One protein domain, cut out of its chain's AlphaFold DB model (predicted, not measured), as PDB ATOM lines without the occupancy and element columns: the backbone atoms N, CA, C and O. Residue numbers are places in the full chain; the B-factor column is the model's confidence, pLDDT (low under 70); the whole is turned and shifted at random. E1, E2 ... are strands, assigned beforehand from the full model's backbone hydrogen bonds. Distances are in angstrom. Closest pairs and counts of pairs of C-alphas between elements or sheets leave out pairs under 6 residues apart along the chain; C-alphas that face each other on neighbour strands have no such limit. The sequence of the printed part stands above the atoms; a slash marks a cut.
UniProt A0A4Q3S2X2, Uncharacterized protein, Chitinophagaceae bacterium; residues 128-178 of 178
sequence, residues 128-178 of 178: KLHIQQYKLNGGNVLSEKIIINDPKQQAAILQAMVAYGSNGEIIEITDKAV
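This is residues 128 to 178 of the 178 residues of an uncharacterized protein of Chitinophagaceae bacterium (UniProt A0A4Q3S2X2). Little regular structure: a long looping stretch, residues 128 to 161, runs out to Gly 139, folds back to Lys 152 and turns again towards one small two-stranded hairpin, E1 then E2. The tip of this hairpin at Asn 167 and the turn at Lys 152 make the two ends of an elongated shape. The printed part has 51 residues, with no named helix and two antiparallel strands; the class is all strand, with 6 residues in named elements. It is only just loose, close to compact, with a radius of gyration of the C-alphas of 12.0 A and spans of 34 by 21 by 17 A.

C-alpha 128 is at (313.919, 372.194, 279.448). E1 is residues 162 to 164, 6.5 A long, beginning at (319.248, 358.119, 269.356). E2 is residues 170 to 172, 6.8 A long, ending at (323.217, 356.362, 270.279).

E1 and E2 are a hairpin with a tight link, antiparallel at 160 degrees. C-alphas 162 and 172 face each other, 4.4 A apart. N 163 and O 171 are within hydrogen-bond range, 2.8 A.

The C-alphas of Lys 152 and Asn 167 are farthest apart, 35.3 A. The printed part has no cut. Only residue 178 has pLDDT under 70.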
ATOM      1  N   LYS A 128     314.773 373.374 279.611       91.62
ATOM      2  CA  LYS A 128     313.919 372.194 279.448       91.62
ATOM      3  C   LYS A 128     314.479 371.280 278.364       91.62
ATOM      4  O   LYS A 128     315.130 371.751 277.433       91.62
ATOM      5  N   LEU A 129     314.198 369.984 278.470       93.31
ATOM      6  CA  LEU A 129     314.548 369.022 277.431       93.31
ATOM      7  C   LEU A 129     313.580 369.164 276.250       93.31
ATOM      8  O   LEU A 129     312.363 369.085 276.422       93.31
ATOM      9  N   HIS A 130     314.131 369.341 275.054       93.75
ATOM     10  CA  HIS A 130     313.387 369.279 273.804       93.75
ATOM     11  C   HIS A 130     313.656 367.952 273.109       93.75
ATOM     12  O   HIS A 130     314.806 367.616 272.840       93.75
ATOM     13  N   ILE A 131     312.589 367.220 272.796       94.00
ATOM     14  CA  ILE A 131     312.662 365.980 272.026       94.00
ATOM     15  C   ILE A 131     312.054 366.258 270.656       94.00
ATOM     16  O   ILE A 131     310.883 366.618 270.557       94.00
ATOM     17  N   GLN A 132     312.857 366.084 269.608       92.88
ATOM     18  CA  GLN A 132     312.419 366.168 268.221       92.88
ATOM     19  C   GLN A 132     312.646 364.815 267.555       92.88
ATOM     20  O   GLN A 132     313.693 364.195 267.731       92.88
ATOM     21  N   GLN A 133     311.637 364.340 266.835       93.38
ATOM     22  CA  GLN A 133     311.670 363.042 266.177       93.38
ATOM     23  C   GLN A 133     311.730 363.233 264.670       93.38
ATOM     24  O   GLN A 133     310.969 364.020 264.108       93.38
ATOM     25  N   TYR A 134     312.599 362.456 264.039       91.81
ATOM     26  CA  TYR A 134     312.753 362.389 262.596       91.81
ATOM     27  C   TYR A 134     312.381 360.983 262.144       91.81
ATOM     28  O   TYR A 134     312.772 359.999 262.775       91.81
ATOM     29  N   LYS A 135     311.601 360.881 261.069       90.81
ATOM     30  CA  LYS A 135     311.245 359.587 260.481       90.81
ATOM     31  C   LYS A 135     312.140 359.337 259.281       90.81
ATOM     32  O   LYS A 135     312.120 360.105 258.328       90.81
ATOM     33  N   LEU A 136     312.877 358.236 259.320       89.62
ATOM     34  CA  LEU A 136     313.749 357.810 258.238       89.62
ATOM     35  C   LEU A 136     313.428 356.364 257.865       89.62
ATOM     36  O   LEU A 136     313.359 355.494 258.730       89.62
ATOM     37  N   ASN A 137     313.244 356.111 256.572       88.06
ATOM     38  CA  ASN A 137     313.115 354.751 256.060       88.06
ATOM     39  C   ASN A 137     314.510 354.135 255.891       88.06
ATOM     40  O   ASN A 137     315.432 354.810 255.431       88.06
ATOM     41  N   GLY A 138     314.661 352.857 256.244       85.38
ATOM     42  CA  GLY A 138     315.936 352.144 256.129       85.38
ATOM     43  C   GLY A 138     316.521 352.217 254.715       85.38
ATOM     44  O   GLY A 138     315.795 352.100 253.731       85.38
ATOM     45  N   GLY A 139     317.834 352.436 254.624       84.94
ATOM     46  CA  GLY A 139     318.549 352.611 253.355       84.94
ATOM     47  C   GLY A 139     318.535 354.038 252.794       84.94
ATOM     48  O   GLY A 139     319.308 354.325 251.885       84.94
ATOM     49  N   ASN A 140     317.726 354.943 253.354       88.75
ATOM     50  CA  ASN A 140     317.710 356.348 252.950       88.75
ATOM     51  C   ASN A 140     318.619 357.206 253.838       88.75
ATOM     52  O   ASN A 140     318.904 356.868 254.986       88.75
ATOM     53  N   VAL A 141     319.024 358.359 253.307       86.69
ATOM     54  CA  VAL A 141     319.730 359.410 254.051       86.69
ATOM     55  C   VAL A 141     318.722 360.469 254.485       86.69
ATOM     56  O   VAL A 141     317.854 360.859 253.701       86.69
ATOM     57  N   LEU A 142     318.836 360.944 255.727       87.56
ATOM     58  CA  LEU A 142     318.043 362.071 256.207       87.56
ATOM     59  C   LEU A 142     318.524 363.353 255.514       87.56
ATOM     60  O   LEU A 142     319.648 363.794 255.735       87.56
ATOM     61  N   SER A 143     317.695 363.926 254.642       85.50
ATOM     62  CA  SER A 143     318.035 365.142 253.887       85.50
ATOM     63  C   SER A 143     317.758 366.434 254.659       85.50
ATOM     64  O   SER A 143     318.296 367.490 254.323       85.50
ATOM     65  N   GLU A 144     316.912 366.366 255.684       86.81
ATOM     66  CA  GLU A 144     316.592 367.489 256.554       86.81
ATOM     67  C   GLU A 144     317.706 367.746 257.573       86.81
ATOM     68  O   GLU A 144     318.305 366.827 258.132       86.81
ATOM     69  N   LYS A 145     317.993 369.029 257.819       87.56
ATOM     70  CA  LYS A 145     318.978 369.424 258.828       87.56
ATOM     71  C   LYS A 145     318.440 369.123 260.219       87.56
ATOM     72  O   LYS A 145     317.293 369.442 260.536       87.56
ATOM     73  N   ILE A 146     319.309 368.593 261.073       88.44
ATOM     74  CA  ILE A 146     318.957 368.290 262.455       88.44
ATOM     75  C   ILE A 146     319.136 369.547 263.307       88.44
ATOM     76  O   ILE A 146     320.145 369.746 263.973       88.44
ATOM     77  N   ILE A 147     318.148 370.435 263.215       88.81
ATOM     78  CA  ILE A 147     318.062 371.685 263.972       88.81
ATOM     79  C   ILE A 147     316.731 371.755 264.717       88.81
ATOM     80  O   ILE A 147     315.743 371.134 264.323       88.81
ATOM     81  N   ILE A 148     316.700 372.527 265.801       91.56
ATOM     82  CA  ILE A 148     315.479 372.744 266.573       91.56
ATOM     83  C   ILE A 148     314.441 373.496 265.729       91.56
ATOM     84  O   ILE A 148     314.705 374.585 265.217       91.56
ATOM     85  N   ASN A 149     313.240 372.928 265.598       91.19
ATOM     86  CA  ASN A 149     312.177 373.547 264.801       91.19
ATOM     87  C   ASN A 149     311.491 374.713 265.533       91.19
ATOM     88  O   ASN A 149     310.841 375.540 264.897       91.19
ATOM     89  N   ASP A 150     311.611 374.789 266.865       91.19
ATOM     90  CA  ASP A 150     311.018 375.864 267.666       91.19
ATOM     91  C   ASP A 150     311.863 377.155 267.553       91.19
ATOM     92  O   ASP A 150     312.993 377.212 268.060       91.19
ATOM     93  N   PRO A 151     311.333 378.237 266.942       90.81
ATOM     94  CA  PRO A 151     312.057 379.498 266.792       90.81
ATOM     95  C   PRO A 151     312.360 380.184 268.132       90.81
ATOM     96  O   PRO A 151     313.214 381.064 268.187       90.81
ATOM     97  N   LYS A 152     311.705 379.795 269.233       89.44
ATOM     98  CA  LYS A 152     311.991 380.326 270.576       89.44
ATOM     99  C   LYS A 152     313.162 379.626 271.263       89.44
ATOM    100  O   LYS A 152     313.557 380.044 272.345       89.44
ATOM    101  N   GLN A 153     313.689 378.558 270.669       91.06
ATOM    102  CA  GLN A 153     314.668 377.664 271.291       91.06
ATOM    103  C   GLN A 153     315.966 377.607 270.493       91.06
ATOM    104  O   GLN A 153     316.692 376.628 270.564       91.06
ATOM    105  N   GLN A 154     316.290 378.659 269.740       86.62
ATOM    106  CA  GLN A 154     317.485 378.711 268.886       86.62
ATOM    107  C   GLN A 154     318.809 378.600 269.664       86.62
ATOM    108  O   GLN A 154     319.847 378.341 269.069       86.62
ATOM    109  N   ALA A 155     318.775 378.764 270.990       88.19
ATOM    110  CA  ALA A 155     319.906 378.509 271.881       88.19
ATOM    111  C   ALA A 155     320.025 377.037 272.331       88.19
ATOM    112  O   ALA A 155     320.885 376.724 273.152       88.19
ATOM    113  N   ALA A 156     319.152 376.141 271.857       90.81
ATOM    114  CA  ALA A 156     319.205 374.727 272.195       90.81
ATOM    115  C   ALA A 156     320.499 374.095 271.677       90.81
ATOM    116  O   ALA A 156     320.934 374.338 270.553       90.81
ATOM    117  N   ILE A 157     321.084 373.244 272.510       90.25
ATOM    118  CA  ILE A 157     322.310 372.511 272.208       90.25
ATOM    119  C   ILE A 157     321.927 371.043 272.058       90.25
ATOM    120  O   ILE A 157     321.193 370.513 272.897       90.25
ATOM    121  N   LEU A 158     322.420 370.383 271.007       92.69
ATOM    122  CA  LEU A 158     322.237 368.943 270.838       92.69
ATOM    123  C   LEU A 158     322.874 368.213 272.029       92.69
ATOM    124  O   LEU A 158     324.079 368.305 272.238       92.69
ATOM    125  N   GLN A 159     322.049 367.526 272.820       93.56
ATOM    126  CA  GLN A 159     322.510 366.722 273.958       93.56
ATOM    127  C   GLN A 159     322.689 365.253 273.583       93.56
ATOM    128  O   GLN A 159     323.640 364.620 274.021       93.56
ATOM    129  N   ALA A 160     321.753 364.711 272.801       94.31
ATOM    130  CA  ALA A 160     321.786 363.326 272.368       94.31
ATOM    131  C   ALA A 160     320.995 363.140 271.071       94.31
ATOM    132  O   ALA A 160     319.969 363.790 270.855       94.31
ATOM    133  N   MET A 161     321.436 362.187 270.257       94.19
ATOM    134  CA  MET A 161     320.688 361.644 269.135       94.19
ATOM    135  C   MET A 161     320.652 360.129 269.240       94.19
ATOM    136  O   MET A 161     321.688 359.482 269.359       94.19
ATOM    137  N   VAL A 162     319.452 359.559 269.195       95.06
ATOM    138  CA  VAL A 162     319.248 358.119 269.356       95.06
ATOM    139  C   VAL A 162     318.396 357.611 268.204       95.06
ATOM    140  O   VAL A 162     317.293 358.109 267.973       95.06
ATOM    141  N   ALA A 163     318.918 356.628 267.479       93.19
ATOM    142  CA  ALA A 163     318.195 355.900 266.453       93.19
ATOM    143  C   ALA A 163     317.450 354.720 267.079       93.19
ATOM    144  O   ALA A 163     318.014 353.969 267.877       93.19
ATOM    145  N   TYR A 164     316.198 354.552 266.664       93.50
ATOM    146  CA  TYR A 164     315.340 353.445 267.065       93.50
ATOM    147  C   TYR A 164     315.020 352.598 265.834       93.50
ATOM    148  O   TYR A 164     314.463 353.105 264.858       93.50
ATOM    149  N   GLY A 165     315.406 351.325 265.873       91.44
ATOM    150  CA  GLY A 165     315.130 350.341 264.832       91.44
ATOM    151  C   GLY A 165     313.783 349.646 265.025       91.44
ATOM    152  O   GLY A 165     313.194 349.654 266.109       91.44
ATOM    153  N   SER A 166     313.275 349.026 263.959       87.50
ATOM    154  CA  SER A 166     311.976 348.345 263.971       87.50
ATOM    155  C   SER A 166     311.937 347.110 264.872       87.50
ATOM    156  O   SER A 166     310.848 346.708 265.274       87.50
ATOM    157  N   ASN A 167     313.091 346.523 265.214       89.50
ATOM    158  CA  ASN A 167     313.172 345.349 266.090       89.50
ATOM    159  C   ASN A 167     313.530 345.729 267.535       89.50
ATOM    160  O   ASN A 167     313.956 344.878 268.314       89.50
ATOM    161  N   GLY A 168     313.379 347.008 267.898       90.69
ATOM    162  CA  GLY A 168     313.753 347.517 269.214       90.69
ATOM    163  C   GLY A 168     315.249 347.782 269.366       90.69
ATOM    164  O   GLY A 168     315.713 347.947 270.493       90.69
ATOM    165  N   GLU A 169     316.015 347.836 268.268       92.88
ATOM    166  CA  GLU A 169     317.399 348.301 268.327       92.88
ATOM    167  C   GLU A 169     317.440 349.764 268.788       92.88
ATOM    168  O   GLU A 169     316.676 350.598 268.301       92.88
ATOM    169  N   ILE A 170     318.348 350.085 269.708       95.38
ATOM    170  CA  ILE A 170     318.570 351.448 270.199       95.38
ATOM    171  C   ILE A 170     320.051 351.744 270.028       95.38
ATOM    172  O   ILE A 170     320.893 351.053 270.601       95.38
ATOM    173  N   ILE A 171     320.370 352.748 269.217       93.69
ATOM    174  CA  ILE A 171     321.751 353.122 268.917       93.69
ATOM    175  C   ILE A 171     321.904 354.618 269.156       93.69
ATOM    176  O   ILE A 171     321.226 355.430 268.532       93.69
ATOM    177  N   GLU A 172     322.803 354.980 270.061       94.75
ATOM    178  CA  GLU A 172     323.217 356.362 270.279       94.75
ATOM    179  C   GLU A 172     324.157 356.779 269.132       94.75
ATOM    180  O   GLU A 172     325.072 356.047 268.753       94.75
ATOM    181  N   ILE A 173     323.831 357.892 268.477       93.38
ATOM    182  CA  ILE A 173     324.456 358.355 267.231       93.38
ATOM    183  C   ILE A 173     324.773 359.855 267.274       93.38
ATOM    184  O   ILE A 173     324.863 360.488 266.223       93.38
ATOM    185  N   THR A 174     324.939 360.444 268.461       92.62
ATOM    186  CA  THR A 174     325.203 361.885 268.623       92.62
ATOM    187  C   THR A 174     326.473 362.300 267.891       92.62
ATOM    188  O   THR A 174     326.463 363.299 267.179       92.62
ATOM    189  N   ASP A 175     327.522 361.477 267.944       90.12
ATOM    190  CA  ASP A 175     328.794 361.733 267.251       90.12
ATOM    191  C   ASP A 175     328.676 361.723 265.716       90.12
ATOM    192  O   ASP A 175     329.578 362.173 265.012       90.12
ATOM    193  N   LYS A 176     327.563 361.212 265.171       84.44
ATOM    194  CA  LYS A 176     327.280 361.188 263.726       84.44
ATOM    195  C   LYS A 176     326.450 362.387 263.258       84.44
ATOM    196  O   LYS A 176     326.148 362.475 262.073       84.44
ATOM    197  N   ALA A 177     326.045 363.262 264.178       73.88
ATOM    198  CA  ALA A 177     325.150 364.388 263.923       73.88
ATOM    199  C   ALA A 177     325.871 365.724 263.651       73.88
ATOM    200  O   ALA A 177     325.206 366.761 263.606       73.88
ATOM    201  N   VAL A 178     327.204 365.702 263.509       56.91
ATOM    202  CA  VAL A 178     328.062 366.884 263.297       56.91
ATOM    203  C   VAL A 178     328.197 367.223 261.816       56.91
ATOM    204  O   VAL A 178     328.505 366.301 261.028       56.91
TER     205      VAL A 178